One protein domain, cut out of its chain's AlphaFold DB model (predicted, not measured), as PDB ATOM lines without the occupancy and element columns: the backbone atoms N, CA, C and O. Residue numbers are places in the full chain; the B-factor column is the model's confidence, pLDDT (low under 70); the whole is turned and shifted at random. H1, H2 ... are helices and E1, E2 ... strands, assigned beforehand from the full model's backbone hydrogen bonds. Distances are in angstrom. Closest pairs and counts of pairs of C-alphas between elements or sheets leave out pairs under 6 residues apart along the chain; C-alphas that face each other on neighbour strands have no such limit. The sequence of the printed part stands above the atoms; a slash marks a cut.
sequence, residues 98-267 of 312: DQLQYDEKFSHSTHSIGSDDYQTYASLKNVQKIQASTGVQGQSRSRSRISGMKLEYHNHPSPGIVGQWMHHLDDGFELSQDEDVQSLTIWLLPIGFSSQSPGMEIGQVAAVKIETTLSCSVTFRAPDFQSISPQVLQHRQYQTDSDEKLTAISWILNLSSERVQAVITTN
ATOM      1  N   ASP A  98     241.754 223.748 197.185       68.50
ATOM      2  CA  ASP A  98     242.418 224.376 196.046       68.50
ATOM      3  C   ASP A  98     242.778 223.363 194.950       68.50
ATOM      4  O   ASP A  98     242.663 223.684 193.764       68.50
ATOM      5  N   GLN A  99     243.119 222.127 195.329       68.69
ATOM      6  CA  GLN A  99     243.314 221.030 194.382       68.69
ATOM      7  C   GLN A  99     241.989 220.627 193.730       68.69
ATOM      8  O   GLN A  99     241.951 220.449 192.514       68.69
ATOM      9  N   LEU A 100     240.898 220.546 194.500       67.50
ATOM     10  CA  LEU A 100     239.563 220.267 193.959       67.50
ATOM     11  C   LEU A 100     239.124 221.347 192.960       67.50
ATOM     12  O   LEU A 100     238.709 221.024 191.849       67.50
ATOM     13  N   GLN A 101     239.285 222.626 193.310       65.25
ATOM     14  CA  GLN A 101     238.939 223.750 192.432       65.25
ATOM     15  C   GLN A 101     239.804 223.802 191.172       65.25
ATOM     16  O   GLN A 101     239.333 224.176 190.095       65.25
ATOM     17  N   TYR A 102     241.085 223.456 191.285       67.81
ATOM     18  CA  TYR A 102     241.960 223.352 190.127       67.81
ATOM     19  C   TYR A 102     241.540 222.190 189.227       67.81
ATOM     20  O   TYR A 102     241.346 222.382 188.027       67.81
ATOM     21  N   ASP A 103     241.359 220.998 189.791       66.44
ATOM     22  CA  ASP A 103     240.982 219.821 189.019       66.44
ATOM     23  C   ASP A 103     239.601 220.008 188.373       66.44
ATOM     24  O   ASP A 103     239.394 219.553 187.252       66.44
ATOM     25  N   GLU A 104     238.681 220.752 188.997       65.12
ATOM     26  CA  GLU A 104     237.421 221.188 188.385       65.12
ATOM     27  C   GLU A 104     237.651 222.121 187.185       65.12
ATOM     28  O   GLU A 104     237.163 221.832 186.090       65.12
ATOM     29  N   LYS A 105     238.466 223.177 187.327       63.34
ATOM     30  CA  LYS A 105     238.804 224.090 186.215       63.34
ATOM     31  C   LYS A 105     239.425 223.366 185.019       63.34
ATOM     32  O   LYS A 105     239.174 223.752 183.879       63.34
ATOM     33  N   PHE A 106     240.224 222.332 185.273       57.78
ATOM     34  CA  PHE A 106     240.870 221.538 184.230       57.78
ATOM     35  C   PHE A 106     240.051 220.328 183.772       57.78
ATOM     36  O   PHE A 106     240.313 219.818 182.688       57.78
ATOM     37  N   SER A 107     239.031 219.896 184.515       54.69
ATOM     38  CA  SER A 107     238.120 218.836 184.058       54.69
ATOM     39  C   SER A 107     237.405 219.226 182.759       54.69
ATOM     40  O   SER A 107     237.164 218.392 181.890       54.69
ATOM     41  N   HIS A 108     237.172 220.524 182.543       51.47
ATOM     42  CA  HIS A 108     236.598 221.042 181.302       51.47
ATOM     43  C   HIS A 108     237.427 220.732 180.044       51.47
ATOM     44  O   HIS A 108     236.863 220.715 178.953       51.47
ATOM     45  N   SER A 109     238.738 220.468 180.153       48.69
ATOM     46  CA  SER A 109     239.559 220.105 178.987       48.69
ATOM     47  C   SER A 109     239.545 218.602 178.674       48.69
ATOM     48  O   SER A 109     239.817 218.201 177.535       48.69
ATOM     49  N   THR A 110     239.174 217.770 179.655       49.09
ATOM     50  CA  THR A 110     239.020 216.309 179.533       49.09
ATOM     51  C   THR A 110     237.605 215.858 179.209       49.09
ATOM     52  O   THR A 110     237.419 214.701 178.827       49.09
ATOM     53  N   HIS A 111     236.617 216.750 179.304       45.66
ATOM     54  CA  HIS A 111     235.241 216.425 178.970       45.66
ATOM     55  C   HIS A 111     235.156 215.849 177.543       45.66
ATOM     56  O   HIS A 111     235.653 216.403 176.563       45.66
ATOM     57  N   SER A 112     234.511 214.695 177.413       45.66
ATOM     58  CA  SER A 112     233.788 214.321 176.201       45.66
ATOM     59  C   SER A 112     232.307 214.526 176.509       45.66
ATOM     60  O   SER A 112     231.908 214.494 177.674       45.66
ATOM     61  N   ILE A 113     231.479 214.840 175.509       40.69
ATOM     62  CA  ILE A 113     230.058 215.112 175.764       40.69
ATOM     63  C   ILE A 113     229.453 213.822 176.348       40.69
ATOM     64  O   ILE A 113     229.306 212.842 175.621       40.69
ATOM     65  N   GLY A 114     229.153 213.814 177.653       48.16
ATOM     66  CA  GLY A 114     228.615 212.654 178.374       48.16
ATOM     67  C   GLY A 114     229.617 211.768 179.136       48.16
ATOM     68  O   GLY A 114     229.213 210.690 179.561       48.16
ATOM     69  N   SER A 115     230.885 212.164 179.320       52.72
ATOM     70  CA  SER A 115     231.807 211.455 180.225       52.72
ATOM     71  C   SER A 115     232.156 212.319 181.428       52.72
ATOM     72  O   SER A 115     232.797 213.358 181.271       52.72
ATOM     73  N   ASP A 116     231.781 211.863 182.614       66.12
ATOM     74  CA  ASP A 116     232.192 212.522 183.839       66.12
ATOM     75  C   ASP A 116     233.594 212.082 184.273       66.12
ATOM     76  O   ASP A 116     233.942 210.898 184.231       66.12
ATOM     77  N   ASP A 117     234.392 213.052 184.711       73.50
ATOM     78  CA  ASP A 117     235.737 212.823 185.221       73.50
ATOM     79  C   ASP A 117     235.693 212.444 186.710       73.50
ATOM     80  O   ASP A 117     235.024 213.086 187.526       73.50
ATOM     81  N   TYR A 118     236.438 211.401 187.072       77.88
ATOM     82  CA  TYR A 118     236.653 210.957 188.444       77.88
ATOM     83  C   TYR A 118     238.019 211.413 188.921       77.88
ATOM     84  O   TYR A 118     239.022 211.196 188.247       77.88
ATOM     85  N   GLN A 119     238.052 212.019 190.100       80.31
ATOM     86  CA  GLN A 119     239.264 212.553 190.703       80.31
ATOM     87  C   GLN A 119     239.593 211.733 191.942       80.31
ATOM     88  O   GLN A 119     238.730 211.456 192.776       80.31
ATOM     89  N   THR A 120     240.848 211.326 192.045       86.19
ATOM     90  CA  THR A 120     241.380 210.584 193.187       86.19
ATOM     91  C   THR A 120     242.688 211.222 193.615       86.19
ATOM     92  O   THR A 120     243.407 211.787 192.792       86.19
ATOM     93  N   TYR A 121     242.984 211.142 194.904       88.38
ATOM     94  CA  TYR A 121     244.100 211.845 195.513       88.38
ATOM     95  C   TYR A 121     244.720 210.977 196.600       88.38
ATOM     96  O   TYR A 121     244.005 210.295 197.337       88.38
ATOM     97  N   ALA A 122     246.042 211.020 196.713       90.38
ATOM     98  CA  ALA A 122     246.767 210.407 197.816       90.38
ATOM     99  C   ALA A 122     247.992 211.249 198.175       90.38
ATOM    100  O   ALA A 122     248.702 211.734 197.290       90.38
ATOM    101  N   SER A 123     248.262 211.403 199.470       90.81
ATOM    102  CA  SER A 123     249.496 212.041 199.922       90.81
ATOM    103  C   SER A 123     250.723 211.187 199.596       90.81
ATOM    104  O   SER A 123     250.662 209.964 199.544       90.81
ATOM    105  N   LEU A 124     251.859 211.849 199.397       92.50
ATOM    106  CA  LEU A 124     253.179 211.234 199.264       92.50
ATOM    107  C   LEU A 124     254.020 211.393 200.541       92.50
ATOM    108  O   LEU A 124     255.174 210.974 200.569       92.50
ATOM    109  N   LYS A 125     253.453 211.976 201.607       90.38
ATOM    110  CA  LYS A 125     254.103 212.095 202.918       90.38
ATOM    111  C   LYS A 125     254.071 210.754 203.656       90.38
ATOM    112  O   LYS A 125     253.038 210.086 203.661       90.38
ATOM    113  N   ASN A 126     255.165 210.409 204.341       90.75
ATOM    114  CA  ASN A 126     255.270 209.235 205.224       90.75
ATOM    115  C   ASN A 126     254.877 207.907 204.553       90.75
ATOM    116  O   ASN A 126     254.358 207.000 205.212       90.75
ATOM    117  N   VAL A 127     255.090 207.791 203.242       94.12
ATOM    118  CA  VAL A 127     254.782 206.575 202.490       94.12
ATOM    119  C   VAL A 127     255.741 205.471 202.917       94.12
ATOM    120  O   VAL A 127     256.950 205.647 202.906       94.12
ATOM    121  N   GLN A 128     255.182 204.327 203.286       95.44
ATOM    122  CA  GLN A 128     255.902 203.107 203.621       95.44
ATOM    123  C   GLN A 128     256.051 202.196 202.410       95.44
ATOM    124  O   GLN A 128     257.090 201.570 202.226       95.44
ATOM    125  N   LYS A 129     254.997 202.070 201.600       96.38
ATOM    126  CA  LYS A 129     254.985 201.145 200.470       96.38
ATOM    127  C   LYS A 129     254.114 201.665 199.345       96.38
ATOM    128  O   LYS A 129     252.993 202.112 199.572       96.38
ATOM    129  N   ILE A 130     254.619 201.557 198.125       97.12
ATOM    130  CA  ILE A 130     253.914 201.933 196.904       97.12
ATOM    131  C   ILE A 130     253.695 200.691 196.060       97.12
ATOM    132  O   ILE A 130     254.626 199.944 195.779       97.12
ATOM    133  N   GLN A 131     252.467 200.480 195.612       97.25
ATOM    134  CA  GLN A 131     252.118 199.401 194.698       97.25
ATOM    135  C   GLN A 131     251.371 199.967 193.496       97.25
ATOM    136  O   GLN A 131     250.664 200.969 193.609       97.25
ATOM    137  N   ALA A 132     251.491 199.298 192.354       96.69
ATOM    138  CA  ALA A 132     250.770 199.652 191.141       96.69
ATOM    139  C   ALA A 132     249.682 198.623 190.817       96.69
ATOM    140  O   ALA A 132     249.805 197.428 191.100       96.69
ATOM    141  N   SER A 133     248.624 199.117 190.188       95.69
ATOM    142  CA  SER A 133     247.548 198.327 189.613       95.69
ATOM    143  C   SER A 133     247.552 198.469 188.100       95.69
ATOM    144  O   SER A 133     247.823 199.540 187.561       95.69
ATOM    145  N   THR A 134     247.172 197.398 187.421       94.69
ATOM    146  CA  THR A 134     246.836 197.380 186.000       94.69
ATOM    147  C   THR A 134     245.348 197.182 185.791       94.69
ATOM    148  O   THR A 134     244.632 196.744 186.695       94.69
ATOM    149  N   GLY A 135     244.887 197.500 184.583       90.75
ATOM    150  CA  GLY A 135     243.524 197.202 184.179       90.75
ATOM    151  C   GLY A 135     243.244 195.703 184.049       90.75
ATOM    152  O   GLY A 135     244.120 194.845 184.163       90.75
ATOM    153  N   VAL A 136     241.992 195.370 183.752       86.88
ATOM    154  CA  VAL A 136     241.532 193.995 183.540       86.88
ATOM    155  C   VAL A 136     240.914 193.895 182.153       86.88
ATOM    156  O   VAL A 136     240.112 194.730 181.749       86.88
ATOM    157  N   GLN A 137     241.281 192.851 181.406       82.06
ATOM    158  CA  GLN A 137     240.750 192.624 180.063       82.06
ATOM    159  C   GLN A 137     239.212 192.647 180.074       82.06
ATOM    160  O   GLN A 137     238.594 191.947 180.873       82.06
ATOM    161  N   GLY A 138     238.615 193.438 179.179       72.38
ATOM    162  CA  GLY A 138     237.160 193.601 179.091       72.38
ATOM    163  C   GLY A 138     236.554 194.631 180.055       72.38
ATOM    164  O   GLY A 138     235.335 194.759 180.083       72.38
ATOM    165  N   GLN A 139     237.366 195.364 180.827       78.12
ATOM    166  CA  GLN A 139     236.920 196.477 181.679       78.12
ATOM    167  C   GLN A 139     237.351 197.846 181.115       78.12
ATOM    168  O   GLN A 139     237.865 197.929 180.000       78.12
ATOM    169  N   SER A 140     237.156 198.933 181.879       74.62
ATOM    170  CA  SER A 140     237.478 200.311 181.454       74.62
ATOM    171  C   SER A 140     238.961 200.540 181.149       74.62
ATOM    172  O   SER A 140     239.313 201.516 180.485       74.62
ATOM    173  N   ARG A 141     239.842 199.656 181.629       85.38
ATOM    174  CA  ARG A 141     241.284 199.670 181.369       85.38
ATOM    175  C   ARG A 141     241.760 198.278 180.998       85.38
ATOM    176  O   ARG A 141     241.400 197.311 181.661       85.38
ATOM    177  N   SER A 142     242.596 198.178 179.966       86.50
ATOM    178  CA  SER A 142     243.237 196.915 179.596       86.50
ATOM    179  C   SER A 142     244.355 196.555 180.578       86.50
ATOM    180  O   SER A 142     244.916 197.416 181.256       86.50
ATOM    181  N   ARG A 143     244.746 195.275 180.594       89.12
ATOM    182  CA  ARG A 143     245.913 194.792 181.365       89.12
ATOM    183  C   ARG A 143     247.222 195.467 180.971       89.12
ATOM    184  O   ARG A 143     248.166 195.481 181.743       89.12
ATOM    185  N   SER A 144     247.267 196.044 179.776       89.31
ATOM    186  CA  SER A 144     248.424 196.729 179.214       89.31
ATOM    187  C   SER A 144     248.549 198.195 179.639       89.31
ATOM    188  O   SER A 144     249.327 198.939 179.040       89.31
ATOM    189  N   ARG A 145     247.798 198.626 180.660       91.25
ATOM    190  CA  ARG A 145     247.824 199.986 181.215       91.25
ATOM    191  C   ARG A 145     247.897 199.940 182.728       91.25
ATOM    192  O   ARG A 145     247.237 199.100 183.341       91.25
ATOM    193  N   ILE A 146     248.656 200.864 183.310       94.25
ATOM    194  CA  ILE A 146     248.576 201.147 184.740       94.25
ATOM    195  C   ILE A 146     247.239 201.848 184.973       94.25
ATOM    196  O   ILE A 146     246.942 202.838 184.316       94.25
ATOM    197  N   SER A 147     246.427 201.312 185.875       93.50
ATOM    198  CA  SER A 147     245.101 201.848 186.182       93.50
ATOM    199  C   SER A 147     245.087 202.677 187.460       93.50
ATOM    200  O   SER A 147     244.193 203.495 187.631       93.50
ATOM    201  N   GLY A 148     246.037 202.459 188.371       95.12
ATOM    202  CA  GLY A 148     246.087 203.148 189.654       95.12
ATOM    203  C   GLY A 148     247.254 202.700 190.524       95.12
ATOM    204  O   GLY A 148     248.062 201.860 190.124       95.12
ATOM    205  N   MET A 149     247.336 203.264 191.723       95.62
ATOM    206  CA  MET A 149     248.372 202.998 192.714       95.62
ATOM    207  C   MET A 149     247.782 202.931 194.123       95.62
ATOM    208  O   MET A 149     246.760 203.552 194.423       95.62
ATOM    209  N   LYS A 150     248.459 202.177 194.988       95.69
ATOM    210  CA  LYS A 150     248.162 202.040 196.414       95.69
ATOM    211  C   LYS A 150     249.372 202.490 197.218       95.69
ATOM    212  O   LYS A 150     250.482 202.037 196.949       95.69
ATOM    213  N   LEU A 151     249.139 203.376 198.177       95.31
ATOM    214  CA  LEU A 151     250.153 203.983 199.026       95.31
ATOM    215  C   LEU A 151     249.853 203.612 200.475       95.31
ATOM    216  O   LEU A 151     248.845 204.040 201.026       95.31
ATOM    217  N   GLU A 152     250.688 202.780 201.076       94.56
ATOM    218  CA  GLU A 152     250.648 202.475 202.508       94.56
ATOM    219  C   GLU A 152     251.538 203.469 203.250       94.56
ATOM    220  O   GLU A 152     252.545 203.912 202.699       94.56
ATOM    221  N   TYR A 153     251.176 203.826 204.481       92.38
ATOM    222  CA  TYR A 153     251.830 204.894 205.234       92.38
ATOM    223  C   TYR A 153     252.347 204.388 206.578       92.38
ATOM    224  O   TYR A 153     251.677 203.604 207.246       92.38
ATOM    225  N   HIS A 154     253.488 204.914 207.021       89.81
ATOM    226  CA  HIS A 154     254.061 204.600 208.337       89.81
ATOM    227  C   HIS A 154     253.183 205.093 209.495       89.81
ATOM    228  O   HIS A 154     253.144 204.482 210.559       89.81
ATOM    229  N   ASN A 155     252.485 206.213 209.299       85.56
ATOM    230  CA  ASN A 155     251.717 206.911 210.332       85.56
ATOM    231  C   ASN A 155     250.194 206.749 210.190       85.56
ATOM    232  O   ASN A 155     249.452 207.363 210.958       85.56
ATOM    233  N   HIS A 156     249.716 205.956 209.223       84.06
ATOM    234  CA  HIS A 156     248.287 205.806 208.974       84.06
ATOM    235  C   HIS A 156     247.892 204.351 208.671       84.06
ATOM    236  O   HIS A 156     248.438 203.739 207.754       84.06
ATOM    237  N   PRO A 157     246.880 203.788 209.364       80.75
ATOM    238  CA  PRO A 157     246.524 202.370 209.257       80.75
ATOM    239  C   PRO A 157     245.820 201.993 207.947       80.75
ATOM    240  O   PRO A 157     245.619 200.811 207.678       80.75
ATOM    241  N   SER A 158     245.371 202.970 207.154       82.75
ATOM    242  CA  SER A 158     244.759 202.704 205.848       82.75
ATOM    243  C   SER A 158     245.553 203.300 204.700       82.75
ATOM    244  O   SER A 158     246.016 204.440 204.820       82.75
ATOM    245  N   PRO A 159     245.626 202.581 203.571       89.50
ATOM    246  CA  PRO A 159     246.320 203.061 202.396       89.50
ATOM    247  C   PRO A 159     245.541 204.173 201.691       89.50
ATOM    248  O   PRO A 159     244.312 204.225 201.772       89.50
ATOM    249  N   GLY A 160     246.257 205.031 200.972       89.19
ATOM    250  CA  GLY A 160     245.706 205.912 199.949       89.19
ATOM    251  C   GLY A 160     245.602 205.160 198.627       89.19
ATOM    252  O   GLY A 160     246.505 204.405 198.267       89.19
ATOM    253  N   ILE A 161     244.499 205.347 197.908       90.75
ATOM    254  CA  ILE A 161     244.307 204.790 196.567       90.75
ATOM    255  C   ILE A 161     244.135 205.948 195.597       90.75
ATOM    256  O   ILE A 161     243.281 206.810 195.794       90.75
ATOM    257  N   VAL A 162     244.931 205.933 194.538       91.81
ATOM    258  CA  VAL A 162     244.871 206.909 193.454       91.81
ATOM    259  C   VAL A 162     244.702 206.165 192.128       91.81
ATOM    260  O   VAL A 162     245.299 205.113 191.914       91.81
ATOM    261  N   GLY A 163     243.840 206.659 191.248       90.94
ATOM    262  CA  GLY A 163     243.363 205.936 190.075       90.94
ATOM    263  C   GLY A 163     242.360 204.826 190.427       90.94
ATOM    264  O   GLY A 163     241.580 204.925 191.373       90.94
ATOM    265  N   GLN A 164     242.374 203.746 189.650       88.88
ATOM    266  CA  GLN A 164     241.530 202.563 189.811       88.88
ATOM    267  C   GLN A 164     242.366 201.356 190.255       88.88
ATOM    268  O   GLN A 164     243.250 200.890 189.531       88.88
ATOM    269  N   TRP A 165     242.050 200.800 191.424       91.44
ATOM    270  CA  TRP A 165     242.659 199.564 191.914       91.44
ATOM    271  C   TRP A 165     241.886 198.343 191.395       91.44
ATOM    272  O   TRP A 165     240.759 198.100 191.821       91.44
ATOM    273  N   MET A 166     242.470 197.590 190.459       90.19
ATOM    274  CA  MET A 166     241.816 196.462 189.779       90.19
ATOM    275  C   MET A 166     242.644 195.177 189.836       90.19
ATOM    276  O   MET A 166     242.164 194.156 190.328       90.19
ATOM    277  N   HIS A 167     243.878 195.208 189.325       91.94
ATOM    278  CA  HIS A 167     244.757 194.046 189.273       91.94
ATOM    279  C   HIS A 167     246.167 194.411 189.720       91.94
ATOM    280  O   HIS A 167     246.853 195.197 189.073       91.94
ATOM    281  N   HIS A 168     246.596 193.818 190.826       93.44
ATOM    282  CA  HIS A 168     247.927 194.010 191.387       93.44
ATOM    283  C   HIS A 168     249.023 193.619 190.384       93.44
ATOM    284  O   HIS A 168     248.977 192.518 189.840       93.44
ATOM    285  N   LEU A 169     249.986 194.516 190.155       88.44
ATOM    286  CA  LEU A 169     251.034 194.326 189.151       88.44
ATOM    287  C   LEU A 169     252.268 193.581 189.692       88.44
ATOM    288  O   LEU A 169     252.656 192.598 189.079       88.44
ATOM    289  N   ASP A 170     252.839 194.000 190.830       83.12
ATOM    290  CA  ASP A 170     254.108 193.488 191.396       83.12
ATOM    291  C   ASP A 170     254.193 193.738 192.920       83.12
ATOM    292  O   ASP A 170     253.412 194.527 193.448       83.12
ATOM    293  N   ASP A 171     255.179 193.145 193.612       81.06
ATOM    294  CA  ASP A 171     255.358 193.117 195.087       81.06
ATOM    295  C   ASP A 171     255.456 194.486 195.805       81.06
ATOM    296  O   ASP A 171     255.426 194.556 197.041       81.06
ATOM    297  N   GLY A 172     255.500 195.584 195.047       91.19
ATOM    298  CA  GLY A 172     255.562 196.957 195.540       91.19
ATOM    299  C   GLY A 172     256.981 197.483 195.751       91.19
ATOM    300  O   GLY A 172     257.969 196.791 195.529       91.19
ATOM    301  N   PHE A 173     257.068 198.739 196.167       95.94
ATOM    302  CA  PHE A 173     258.298 199.464 196.453       95.94
ATOM    303  C   PHE A 173     258.221 200.032 197.863       95.94
ATOM    304  O   PHE A 173     257.313 200.807 198.157       95.94
ATOM    305  N   GLU A 174     259.129 199.600 198.730       96.62
ATOM    306  CA  GLU A 174     259.148 199.959 200.146       96.62
ATOM    307  C   GLU A 174     260.112 201.119 200.391       96.62
ATOM    308  O   GLU A 174     261.187 201.168 199.796       96.62
ATOM    309  N   LEU A 175     259.694 202.049 201.247       96.19
ATOM    310  CA  LEU A 175     260.431 203.246 201.625       96.19
ATOM    311  C   LEU A 175     260.716 203.223 203.128       96.19
ATOM    312  O   LEU A 175     259.869 202.838 203.947       96.19
ATOM    313  N   SER A 176     261.909 203.681 203.491       94.62
ATOM    314  CA  SER A 176     262.302 203.869 204.891       94.62
ATOM    315  C   SER A 176     261.528 205.029 205.534       94.62
ATOM    316  O   SER A 176     260.944 205.864 204.851       94.62
ATOM    317  N   GLN A 177     261.486 205.096 206.866       91.44
ATOM    318  CA  GLN A 177     260.719 206.136 207.572       91.44
ATOM    319  C   GLN A 177     261.296 207.553 207.373       91.44
ATOM    320  O   GLN A 177     260.580 208.541 207.506       91.44
ATOM    321  N   ASP A 178     262.586 207.646 207.069       91.75
ATOM    322  CA  ASP A 178     263.341 208.863 206.761       91.75
ATOM    323  C   ASP A 178     263.485 209.120 205.248       91.75
ATOM    324  O   ASP A 178     264.210 210.024 204.828       91.75
ATOM    325  N   GLU A 179     262.794 208.332 204.425       93.44
ATOM    326  CA  GLU A 179     262.840 208.401 202.972       93.44
ATOM    327  C   GLU A 179     261.560 209.034 202.418       93.44
ATOM    328  O   GLU A 179     260.447 208.615 202.723       93.44
ATOM    329  N   ASP A 180     261.727 210.041 201.561       92.56
ATOM    330  CA  ASP A 180     260.623 210.747 200.916       92.56
ATOM    331  C   ASP A 180     260.668 210.525 199.399       92.56
ATOM    332  O   ASP A 180     261.735 210.360 198.797       92.56
ATOM    333  N   VAL A 181     259.502 210.589 198.753       93.69
ATOM    334  CA  VAL A 181     259.421 210.645 197.288       93.69
ATOM    335  C   VAL A 181     259.921 212.009 196.809       93.69
ATOM    336  O   VAL A 181     259.366 213.039 197.182       93.69
ATOM    337  N   GLN A 182     260.941 212.021 195.946       93.06
ATOM    338  CA  GLN A 182     261.532 213.257 195.416       93.06
ATOM    339  C   GLN A 182     261.118 213.556 193.972       93.06
ATOM    340  O   GLN A 182     261.089 214.720 193.569       93.06
ATOM    341  N   SER A 183     260.835 212.519 193.177       92.56
ATOM    342  CA  SER A 183     260.547 212.644 191.745       92.56
ATOM    343  C   SER A 183     259.529 211.601 191.297       92.56
ATOM    344  O   SER A 183     259.529 210.457 191.761       92.56
ATOM    345  N   LEU A 184     258.659 212.022 190.383       94.00
ATOM    346  CA  LEU A 184     257.625 211.221 189.749       94.00
ATOM    347  C   LEU A 184     257.698 211.437 188.236       94.00
ATOM    348  O   LEU A 184     257.532 212.553 187.752       94.00
ATOM    349  N   THR A 185     257.906 210.367 187.473       93.25
ATOM    350  CA  THR A 185     257.815 210.395 186.008       93.25
ATOM    351  C   THR A 185     256.658 209.522 185.548       93.25
ATOM    352  O   THR A 185     256.601 208.337 185.873       93.25
ATOM    353  N   ILE A 186     255.743 210.093 184.775       92.62
ATOM    354  CA  ILE A 186     254.574 209.403 184.226       92.62
ATOM    355  C   ILE A 186     254.745 209.283 182.722       92.62
ATOM    356  O   ILE A 186     254.907 210.303 182.058       92.62
ATOM    357  N   TRP A 187     254.653 208.069 182.181       93.00
ATOM    358  CA  TRP A 187     254.558 207.852 180.738       93.00
ATOM    359  C   TRP A 187     253.109 207.621 180.343       93.00
ATOM    360  O   TRP A 187     252.446 206.731 180.878       93.00
ATOM    361  N   LEU A 188     252.641 208.397 179.373       89.75
ATOM    362  CA  LEU A 188     251.318 208.289 178.782       89.75
ATOM    363  C   LEU A 188     251.447 207.692 177.386       89.75
ATOM    364  O   LEU A 188     252.250 208.149 176.570       89.75
ATOM    365  N   LEU A 189     250.634 206.674 177.113       88.75
ATOM    366  CA  LEU A 189     250.405 206.198 175.762       88.75
ATOM    367  C   LEU A 189     249.243 206.992 175.160       88.75
ATOM    368  O   LEU A 189     248.127 206.892 175.688       88.75
ATOM    369  N   PRO A 190     249.465 207.721 174.059       85.31
ATOM    370  CA  PRO A 190     248.392 208.408 173.370       85.31
ATOM    371  C   PRO A 190     247.339 207.461 172.801       85.31
ATOM    372  O   PRO A 190     247.655 206.407 172.249       85.31
ATOM    373  N   ILE A 191     246.076 207.855 172.924       81.81
ATOM    374  CA  ILE A 191     244.912 207.110 172.411       81.81
ATOM    375  C   ILE A 191     244.146 207.943 171.380       81.81
ATOM    376  O   ILE A 191     243.321 207.421 170.632       81.81
ATOM    377  N   GLY A 192     244.446 209.235 171.296       78.69
ATOM    378  CA  GLY A 192     243.874 210.148 170.325       78.69
ATOM    379  C   GLY A 192     243.903 211.572 170.851       78.69
ATOM    380  O   GLY A 192     244.664 211.906 171.755       78.69
ATOM    381  N   PHE A 193     243.029 212.402 170.301       70.75
ATOM    382  CA  PHE A 193     242.881 213.792 170.708       70.75
ATOM    383  C   PHE A 193     241.539 214.000 171.401       70.75
ATOM    384  O   PHE A 193     240.541 213.362 171.054       70.75
ATOM    385  N   SER A 194     241.515 214.906 172.375       66.25
ATOM    386  CA  SER A 194     240.281 215.349 173.014       66.25
ATOM    387  C   SER A 194     239.341 215.930 171.958       66.25
ATOM    388  O   SER A 194     239.699 216.843 171.212       66.25
ATOM    389  N   SER A 195     238.112 215.412 171.907       63.09
ATOM    390  CA  SER A 195     237.063 215.941 171.025       63.09
ATOM    391  C   SER A 195     236.624 217.365 171.391       63.09
ATOM    392  O   SER A 195     236.082 218.067 170.542       63.09
ATOM    393  N   GLN A 196     236.862 217.794 172.636       59.16
ATOM    394  CA  GLN A 196     236.443 219.103 173.143       59.16
ATOM    395  C   GLN A 196     237.572 220.129 173.204       59.16
ATOM    396  O   GLN A 196     237.307 221.324 173.118       59.16
ATOM    397  N   SER A 197     238.820 219.669 173.307       58.38
ATOM    398  CA  SER A 197     240.008 220.524 173.269       58.38
ATOM    399  C   SER A 197     240.868 220.138 172.063       58.38
ATOM    400  O   SER A 197     241.771 219.308 172.202       58.38
ATOM    401  N   PRO A 198     240.588 220.690 170.861       58.12
ATOM    402  CA  PRO A 198     241.349 220.379 169.656       58.12
ATOM    403  C   PRO A 198     242.850 220.599 169.869       58.12
ATOM    404  O   PRO A 198     243.272 221.678 170.276       58.12
ATOM    405  N   GLY A 199     243.647 219.566 169.595       63.31
ATOM    406  CA  GLY A 199     245.101 219.578 169.792       63.31
ATOM    407  C   GLY A 199     245.575 219.051 171.151       63.31
ATOM    408  O   GLY A 199     246.762 218.780 171.294       63.31
ATOM    409  N   MET A 200     244.676 218.829 172.118       66.62
ATOM    410  CA  MET A 200     245.033 218.176 173.379       66.62
ATOM    411  C   MET A 200     245.055 216.659 173.188       66.62
ATOM    412  O   MET A 200     244.010 216.026 173.022       66.62
ATOM    413  N   GLU A 201     246.248 216.075 173.180       68.88
ATOM    414  CA  GLU A 201     246.431 214.625 173.108       68.88
ATOM    415  C   GLU A 201     246.014 213.984 174.441       68.88
ATOM    416  O   GLU A 201     246.394 214.439 175.522       68.88
ATOM    417  N   ILE A 202     245.186 212.945 174.365       77.50
ATOM    418  CA  ILE A 202     244.721 212.178 175.520       77.50
ATOM    419  C   ILE A 202     245.393 210.812 175.531       77.50
ATOM    420  O   ILE A 202     245.624 210.205 174.482       77.50
ATOM    421  N   GLY A 203     245.680 210.300 176.723       86.00
ATOM    422  CA  GLY A 203     246.363 209.024 176.872       86.00
ATOM    423  C   GLY A 203     245.995 208.281 178.142       86.00
ATOM    424  O   GLY A 203     245.278 208.791 179.002       86.00
ATOM    425  N   GLN A 204     246.494 207.054 178.231       90.19
ATOM    426  CA  GLN A 204     246.448 206.218 179.431       90.19
ATOM    427  C   GLN A 204     247.858 206.013 179.965       90.19
ATOM    428  O   GLN A 204     248.830 206.026 179.204       90.19
ATOM    429  N   VAL A 205     247.974 205.771 181.264       92.44
ATOM    430  CA  VAL A 205     249.267 205.569 181.910       92.44
ATOM    431  C   VAL A 205     249.859 204.224 181.496       92.44
ATOM    432  O   VAL A 205     249.277 203.153 181.674       92.44
ATOM    433  N   ALA A 206     251.055 204.282 180.919       93.00
ATOM    434  CA  ALA A 206     251.809 203.121 180.465       93.00
ATOM    435  C   ALA A 206     252.865 202.694 181.497       93.00
ATOM    436  O   ALA A 206     253.127 201.500 181.668       93.00
ATOM    437  N   ALA A 207     253.450 203.666 182.198       94.12
ATOM    438  CA  ALA A 207     254.396 203.431 183.278       94.12
ATOM    439  C   ALA A 207     254.448 204.612 184.250       94.12
ATOM    440  O   ALA A 207     254.130 205.749 183.894       94.12
ATOM    441  N   VAL A 208     254.915 204.325 185.462       95.25
ATOM    442  CA  VAL A 208     255.178 205.304 186.518       95.25
ATOM    443  C   VAL A 208     256.542 205.003 187.123       95.25
ATOM    444  O   VAL A 208     256.773 203.892 187.600       95.25
ATOM    445  N   LYS A 209     257.452 205.975 187.112       95.44
ATOM    446  CA  LYS A 209     258.739 205.903 187.810       95.44
ATOM    447  C   LYS A 209     258.704 206.821 189.011       95.44
ATOM    448  O   LYS A 209     258.234 207.951 188.917       95.44
ATOM    449  N   ILE A 210     259.230 206.313 190.110       95.38
ATOM    450  CA  ILE A 210     259.333 207.011 191.382       95.38
ATOM    451  C   ILE A 210     260.791 206.971 191.790       95.38
ATOM    452  O   ILE A 210     261.438 205.929 191.679       95.38
ATOM    453  N   GLU A 211     261.296 208.106 192.241       95.44
ATOM    454  CA  GLU A 211     262.628 208.226 192.815       95.44
ATOM    455  C   GLU A 211     262.510 208.869 194.190       95.44
ATOM    456  O   GLU A 211     261.621 209.698 194.423       95.44
ATOM    457  N   THR A 212     263.411 208.498 195.089       95.31
ATOM    458  CA  THR A 212     263.386 208.916 196.491       95.31
ATOM    459  C   THR A 212     264.625 209.709 196.878       95.31
ATOM    460  O   THR A 212     265.641 209.690 196.177       95.31
ATOM    461  N   THR A 213     264.561 210.385 198.023       93.19
ATOM    462  CA  THR A 213     265.678 211.156 198.595       93.19
ATOM    463  C   THR A 213     266.926 210.314 198.876       93.19
ATOM    464  O   THR A 213     268.035 210.845 198.871       93.19
ATOM    465  N   LEU A 214     266.780 208.996 199.054       93.50
ATOM    466  CA  LEU A 214     267.894 208.056 199.241       93.50
ATOM    467  C   LEU A 214     268.451 207.497 197.920       93.50
ATOM    468  O   LEU A 214     269.221 206.539 197.921       93.50
ATOM    469  N   SER A 215     268.105 208.109 196.780       89.38
ATOM    470  CA  SER A 215     268.510 207.667 195.436       89.38
ATOM    471  C   SER A 215     268.038 206.253 195.075       89.38
ATOM    472  O   SER A 215     268.564 205.632 194.147       89.38
ATOM    473  N   CYS A 216     267.019 205.743 195.769       93.69
ATOM    474  CA  CYS A 216     266.308 204.545 195.358       93.69
ATOM    475  C   CYS A 216     265.295 204.912 194.269       93.69
ATOM    476  O   CYS A 216     264.785 206.032 194.199       93.69
ATOM    477  N   SER A 217     265.020 203.967 193.371       94.44
ATOM    478  CA  SER A 217     264.014 204.174 192.336       94.44
ATOM    479  C   SER A 217     263.304 202.887 191.964       94.44
ATOM    480  O   SER A 217     263.885 201.801 191.989       94.44
ATOM    481  N   VAL A 218     262.046 203.034 191.568       95.50
ATOM    482  CA  VAL A 218     261.231 201.964 191.002       95.50
ATOM    483  C   VAL A 218     260.569 202.464 189.731       95.50
ATOM    484  O   VAL A 218     260.237 203.641 189.604       95.50
ATOM    485  N   THR A 219     260.378 201.579 188.757       95.69
ATOM    486  CA  THR A 219     259.528 201.858 187.597       95.69
ATOM    487  C   THR A 219     258.470 200.779 187.484       95.69
ATOM    488  O   THR A 219     258.773 199.656 187.093       95.69
ATOM    489  N   PHE A 220     257.227 201.142 187.775       95.56
ATOM    490  CA  PHE A 220     256.065 200.309 187.509       95.56
ATOM    491  C   PHE A 220     255.735 200.391 186.024       95.56
ATOM    492  O   PHE A 220     255.531 201.482 185.487       95.56
ATOM    493  N   ARG A 221     255.709 199.244 185.347       93.88
ATOM    494  CA  ARG A 221     255.501 199.158 183.899       93.88
ATOM    495  C   ARG A 221     254.356 198.214 183.618       93.88
ATOM    496  O   ARG A 221     254.369 197.088 184.099       93.88
ATOM    497  N   ALA A 222     253.407 198.639 182.793       91.06
ATOM    498  CA  ALA A 222     252.425 197.692 182.296       91.06
ATOM    499  C   ALA A 222     253.131 196.549 181.524       91.06
ATOM    500  O   ALA A 222     254.177 196.796 180.916       91.06
ATOM    501  N   PRO A 223     252.577 195.323 181.501       87.69
ATOM    502  CA  PRO A 223     253.204 194.154 180.873       87.69
ATOM    503  C   PRO A 223     253.723 194.395 179.445       87.69
ATOM    504  O   PRO A 223     254.822 193.967 179.102       87.69
ATOM    505  N   ASP A 224     252.985 195.165 178.643       85.88
ATOM    506  CA  ASP A 224     253.314 195.412 177.233       85.88
ATOM    507  C   ASP A 224     254.194 196.656 177.016       85.88
ATOM    508  O   ASP A 224     254.462 197.044 175.880       85.88
ATOM    509  N   PHE A 225     254.652 197.311 178.088       83.69
ATOM    510  CA  PHE A 225     255.375 198.582 178.008       83.69
ATOM    511  C   PHE A 225     256.640 198.497 177.145       83.69
ATOM    512  O   PHE A 225     256.934 199.415 176.389       83.69
ATOM    513  N   GLN A 226     257.372 197.381 177.217       80.31
ATOM    514  CA  GLN A 226     258.616 197.191 176.456       80.31
ATOM    515  C   GLN A 226     258.390 197.107 174.942       80.31
ATOM    516  O   GLN A 226     259.310 197.347 174.165       80.31
ATOM    517  N   SER A 227     257.175 196.760 174.517       82.00
ATOM    518  CA  SER A 227     256.796 196.703 173.107       82.00
ATOM    519  C   SER A 227     256.383 198.070 172.554       82.00
ATOM    520  O   SER A 227     256.231 198.214 171.341       82.00
ATOM    521  N   ILE A 228     256.200 199.075 173.415       81.94
ATOM    522  CA  ILE A 228     255.841 200.434 173.011       81.94
ATOM    523  C   ILE A 228     257.118 201.191 172.648       81.94
ATOM    524  O   ILE A 228     258.052 201.288 173.444       81.94
ATOM    525  N   SER A 229     257.155 201.761 171.442       79.06
ATOM    526  CA  SER A 229     258.271 202.614 171.034       79.06
ATOM    527  C   SER A 229     258.367 203.836 171.961       79.06
ATOM    528  O   SER A 229     257.377 204.562 172.092       79.06
ATOM    529  N   PRO A 230     259.542 204.133 172.549       76.31
ATOM    530  CA  PRO A 230     259.727 205.307 173.406       76.31
ATOM    531  C   PRO A 230     259.363 206.630 172.725       76.31
ATOM    532  O   PRO A 230     258.970 207.573 173.396       76.31
ATOM    533  N   GLN A 231     259.461 206.689 171.393       73.94
ATOM    534  CA  GLN A 231     259.136 207.872 170.586       73.94
ATOM    535  C   GLN A 231     257.633 208.191 170.560       73.94
ATOM    536  O   GLN A 231     257.252 209.297 170.197       73.94
ATOM    537  N   VAL A 232     256.788 207.216 170.908       79.25
ATOM    538  CA  VAL A 232     255.324 207.353 170.942       79.25
ATOM    539  C   VAL A 232     254.842 207.768 172.332       79.25
ATOM    540  O   VAL A 232     253.735 208.274 172.480       79.25
ATOM    541  N   LEU A 233     255.658 207.552 173.366       82.00
ATOM    542  CA  LEU A 233     255.286 207.871 174.735       82.00
ATOM    543  C   LEU A 233     255.491 209.356 175.005       82.00
ATOM    544  O   LEU A 233     256.599 209.881 174.901       82.00
ATOM    545  N   GLN A 234     254.431 210.006 175.466       84.00
ATOM    546  CA  GLN A 234     254.581 211.271 176.161       84.00
ATOM    547  C   GLN A 234     255.036 210.992 177.588       84.00
ATOM    548  O   GLN A 234     254.607 210.007 178.192       84.00
ATOM    549  N   HIS A 235     255.876 211.855 178.152       83.56
ATOM    550  CA  HIS A 235     256.225 211.756 179.562       83.56
ATOM    551  C   HIS A 235     256.092 213.096 180.266       83.56
ATOM    552  O   HIS A 235     256.305 214.153 179.680       83.56
ATOM    553  N   ARG A 236     255.712 213.028 181.538       84.62
ATOM    554  CA  ARG A 236     255.630 214.168 182.448       84.62
ATOM    555  C   ARG A 236     256.503 213.863 183.642       84.62
ATOM    556  O   ARG A 236     256.317 212.823 184.271       84.62
ATOM    557  N   GLN A 237     257.446 214.747 183.924       88.00
ATOM    558  CA  GLN A 237     258.338 214.628 185.065       88.00
ATOM    559  C   GLN A 237     258.007 215.723 186.073       88.00
ATOM    560  O   GLN A 237     257.904 216.896 185.721       88.00
ATOM    561  N   TYR A 238     257.843 215.312 187.322       87.38
ATOM    562  CA  TYR A 238     257.656 216.170 188.478       87.38
ATOM    563  C   TYR A 238     258.822 215.914 189.418       87.38
ATOM    564  O   TYR A 238     259.107 214.759 189.734       87.38
ATOM    565  N   GLN A 239     259.502 216.967 189.854       85.88
ATOM    566  CA  GLN A 239     260.676 216.850 190.705       85.88
ATOM    567  C   GLN A 239     260.638 217.922 191.791       85.88
ATOM    568  O   GLN A 239     260.194 219.038 191.554       85.88
ATOM    569  N   THR A 240     261.093 217.541 192.981       82.88
ATOM    570  CA  THR A 240     261.321 218.427 194.128       82.88
ATOM    571  C   THR A 240     262.459 219.400 193.804       82.88
ATOM    572  O   THR A 240     263.518 218.970 193.341       82.88
ATOM    573  N   ASP A 241     262.252 220.688 194.073       79.56
ATOM    574  CA  ASP A 241     263.290 221.729 194.032       79.56
ATOM    575  C   ASP A 241     263.673 222.127 195.473       79.56
ATOM    576  O   ASP A 241     263.014 221.765 196.445       79.56
ATOM    577  N   SER A 242     264.756 222.879 195.631       75.00
ATOM    578  CA  SER A 242     265.274 223.429 196.888       75.00
ATOM    579  C   SER A 242     264.208 224.065 197.793       75.00
ATOM    580  O   SER A 242     264.265 223.883 199.011       75.00
ATOM    581  N   ASP A 243     263.208 224.732 197.213       79.19
ATOM    582  CA  ASP A 243     262.112 225.382 197.941       79.19
ATOM    583  C   ASP A 243     260.761 224.653 197.815       79.19
ATOM    584  O   ASP A 243     259.770 225.097 198.401       79.19
ATOM    585  N   GLU A 244     260.699 223.534 197.089       80.38
ATOM    586  CA  GLU A 244     259.459 222.877 196.669       80.38
ATOM    587  C   GLU A 244     259.450 221.388 197.019       80.38
ATOM    588  O   GLU A 244     260.285 220.636 196.534       80.38
ATOM    589  N   LYS A 245     258.465 220.928 197.798       85.31
ATOM    590  CA  LYS A 245     258.292 219.509 198.143       85.31
ATOM    591  C   LYS A 245     257.137 218.880 197.373       85.31
ATOM    592  O   LYS A 245     256.017 219.391 197.392       85.31
ATOM    593  N   LEU A 246     257.390 217.721 196.769       88.25
ATOM    594  CA  LEU A 246     256.359 216.848 196.214       88.25
ATOM    595  C   LEU A 246     255.559 216.218 197.369       88.25
ATOM    596  O   LEU A 246     256.098 215.453 198.165       88.25
ATOM    597  N   THR A 247     254.284 216.573 197.513       88.75
ATOM    598  CA  THR A 247     253.487 216.221 198.707       88.75
ATOM    599  C   THR A 247     252.327 215.289 198.444       88.75
ATOM    600  O   THR A 247     251.849 214.655 199.388       88.75
ATOM    601  N   ALA A 248     251.865 215.189 197.200       90.62
ATOM    602  CA  ALA A 248     250.771 214.302 196.844       90.62
ATOM    603  C   ALA A 248     250.743 213.975 195.353       90.62
ATOM    604  O   ALA A 248     251.469 214.556 194.546       90.62
ATOM    605  N   ILE A 249     249.862 213.048 195.004       91.00
ATOM    606  CA  ILE A 249     249.522 212.668 193.641       91.00
ATOM    607  C   ILE A 249     248.007 212.803 193.455       91.00
ATOM    608  O   ILE A 249     247.227 212.311 194.270       91.00
ATOM    609  N   SER A 250     247.598 213.481 192.382       89.31
ATOM    610  CA  SER A 250     246.212 213.555 191.910       89.31
ATOM    611  C   SER A 250     246.091 212.796 190.594       89.31
ATOM    612  O   SER A 250     246.966 212.865 189.725       89.31
ATOM    613  N   TRP A 251     245.000 212.056 190.444       89.56
ATOM    614  CA  TRP A 251     244.708 211.287 189.245       89.56
ATOM    615  C   TRP A 251     243.259 211.493 188.853       89.56
ATOM    616  O   TRP A 251     242.329 211.066 189.544       89.56
ATOM    617  N   ILE A 252     243.103 212.148 187.708       85.38
ATOM    618  CA  ILE A 252     241.833 212.390 187.047       85.38
ATOM    619  C   ILE A 252     241.680 211.344 185.952       85.38
ATOM    620  O   ILE A 252     242.595 211.132 185.153       85.38
ATOM    621  N   LEU A 253     240.545 210.664 185.914       85.31
ATOM    622  CA  LEU A 253     240.289 209.614 184.944       85.31
ATOM    623  C   LEU A 253     238.837 209.618 184.485       85.31
ATOM    624  O   LEU A 253     237.916 209.855 185.260       85.31
ATOM    625  N   ASN A 254     238.639 209.276 183.221       78.44
ATOM    626  CA  ASN A 254     237.328 208.975 182.663       78.44
ATOM    627  C   ASN A 254     237.399 207.691 181.834       78.44
ATOM    628  O   ASN A 254     238.342 206.911 181.936       78.44
ATOM    629  N   LEU A 255     236.399 207.426 181.003       73.38
ATOM    630  CA  LEU A 255     236.342 206.206 180.201       73.38
ATOM    631  C   LEU A 255     237.535 205.996 179.273       73.38
ATOM    632  O   LEU A 255     237.951 204.858 179.081       73.38
ATOM    633  N   SER A 256     238.091 207.062 178.709       71.38
ATOM    634  CA  SER A 256     239.045 206.974 177.601       71.38
ATOM    635  C   SER A 256     240.408 207.578 177.914       71.38
ATOM    636  O   SER A 256     241.379 207.243 177.238       71.38
ATOM    637  N   SER A 257     240.502 208.428 178.933       79.94
ATOM    638  CA  SER A 257     241.689 209.232 179.210       79.94
ATOM    639  C   SER A 257     242.024 209.307 180.691       79.94
ATOM    640  O   SER A 257     241.175 209.101 181.565       79.94
ATOM    641  N   GLU A 258     243.297 209.583 180.950       85.44
ATOM    642  CA  GLU A 258     243.861 209.742 182.279       85.44
ATOM    643  C   GLU A 258     244.790 210.949 182.320       85.44
ATOM    644  O   GLU A 258     245.553 211.221 181.391       85.44
ATOM    645  N   ARG A 259     244.751 211.649 183.447       84.38
ATOM    646  CA  ARG A 259     245.656 212.739 183.774       84.38
ATOM    647  C   ARG A 259     246.178 212.517 185.182       84.38
ATOM    648  O   ARG A 259     245.440 212.645 186.152       84.38
ATOM    649  N   VAL A 260     247.468 212.223 185.270       87.81
ATOM    650  CA  VAL A 260     248.192 212.120 186.539       87.81
ATOM    651  C   VAL A 260     249.001 213.387 186.749       87.81
ATOM    652  O   VAL A 260     249.612 213.895 185.804       87.81
ATOM    653  N   GLN A 261     248.970 213.898 187.973       86.88
ATOM    654  CA  GLN A 261     249.658 215.111 188.389       86.88
ATOM    655  C   GLN A 261     250.279 214.907 189.765       86.88
ATOM    656  O   GLN A 261     249.687 214.253 190.624       86.88
ATOM    657  N   ALA A 262     251.448 215.498 189.987       87.06
ATOM    658  CA  ALA A 262     251.967 215.667 191.332       87.06
ATOM    659  C   ALA A 262     251.519 217.011 191.913       87.06
ATOM    660  O   ALA A 262     251.403 217.999 191.189       87.06
ATOM    661  N   VAL A 263     251.309 217.043 193.224       83.88
ATOM    662  CA  VAL A 263     251.054 218.269 193.982       83.88
ATOM    663  C   VAL A 263     252.342 218.686 194.666       83.88
ATOM    664  O   VAL A 263     252.990 217.876 195.338       83.88
ATOM    665  N   ILE A 264     252.709 219.949 194.484       81.62
ATOM    666  CA  ILE A 264     253.956 220.519 194.973       81.62
ATOM    667  C   ILE A 264     253.627 221.665 195.934       81.62
ATOM    668  O   ILE A 264     252.781 222.518 195.667       81.62
ATOM    669  N   THR A 265     254.273 221.671 197.096       77.69
ATOM    670  CA  THR A 265     254.109 222.723 198.108       77.69
ATOM    671  C   THR A 265     255.427 223.429 198.338       77.69
ATOM    672  O   THR A 265     256.455 222.772 198.479       77.69
ATOM    673  N   THR A 266     255.392 224.753 198.450       74.06
ATOM    674  CA  THR A 266     256.587 225.545 198.752       74.06
ATOM    675  C   THR A 266     256.845 225.590 200.260       74.06
ATOM    676  O   THR A 266     255.911 225.672 201.057       74.06
ATOM    677  N   ASN A 267     258.112 225.564 200.675       61.38
ATOM    678  CA  ASN A 267     258.521 225.562 202.089       61.38
ATOM    679  C   ASN A 267     258.341 226.933 202.798       61.38
ATOM    680  O   ASN A 267     258.731 227.096 203.956       61.38
TER     681      ASN A 267
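What this domain is: This is residues 98 to 267 of the 312 residues of the protein "Peroxidase, 2 family protein" of Penicillium digitatum (UniProt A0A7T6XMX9). Three small, twisted sheets close on one another from three sides, each partly face to face with the other two, and the helix H1 covers the remaining face of one of them, the sheet of E1, E9 and E10. The four-stranded sheet E7 - E6 - E5 - E8 is the largest; E1 - E9 - E10 and E2 - E3 - E4 have three strands each, and all three sheets are antiparallel. The printed part has 170 residues with one named helix and ten named strands, in the order H1 and then E1 to E10, and is mostly strand. It is compact, with a radius of gyration of the C-alphas of 15.6 A, and spans 45 by 35 by 32 A.

Where its parts are: In the largest sheet, E5 is residues 181 to 193, 31.5 A long, from C-alpha 181 at (259.421, 210.645, 197.288); E6 is 201 to 212, 29.4 A; E7 is 217 to 221 and E8 is 234 to 239. E5 bends by 65 degrees at residue 190 and E6 by 72 degrees at residue 204. E1 is residues 118 to 123, E9 is 244 to 253 and E10 is 258 to 266, the last two 26.1 A each; E10 ends at C-alpha 266 (256.587, 225.545, 198.752). E2 is 127 to 134, E3 is 146 to 153 and E4 is 156 to 163. H1 is 98 to 110, 18.7 A, from C-alpha 98 at (242.418, 224.376, 196.046).

How they stand to each other: E5, E6, E7 and E8 form a Greek key, a meander of three strands whose first is also the antiparallel neighbour of the fourth. N 185 and O 209 are 2.8 A apart between E5 and E6, and N 186 and O 236 2.8 A between E5 and E8. This sheet and E1 E9 E10 are face to face, 11.2 A centre to centre; the closest C-alphas of E6 and E10 are those of Gln 204 and Glu 258, 5.2 A. It also faces E2 E3 E4, a second meander, at 10.2 A. N 131 and O 150 are 2.9 A apart in the hairpin E2 and E3. H1 is on the sheet E1 E9 E10 at a height of 9.8 A, slantwise to the strands, at 43 degrees to E9 on the local plane. In H1, 6 of 9 O i to N i+4 pairs are within hydrogen-bond range.

The domain as a whole: The two C-alphas farthest apart, those of Ile 113 and Asp 178, are 45.9 A apart. The printed part has no cut. The links E2 to E3, E4 to E5 and E7 to E8 are long. Mean pLDDT of the printed part is 83.2; residues 98 to 116, 194 to 201 and 267 are under 70.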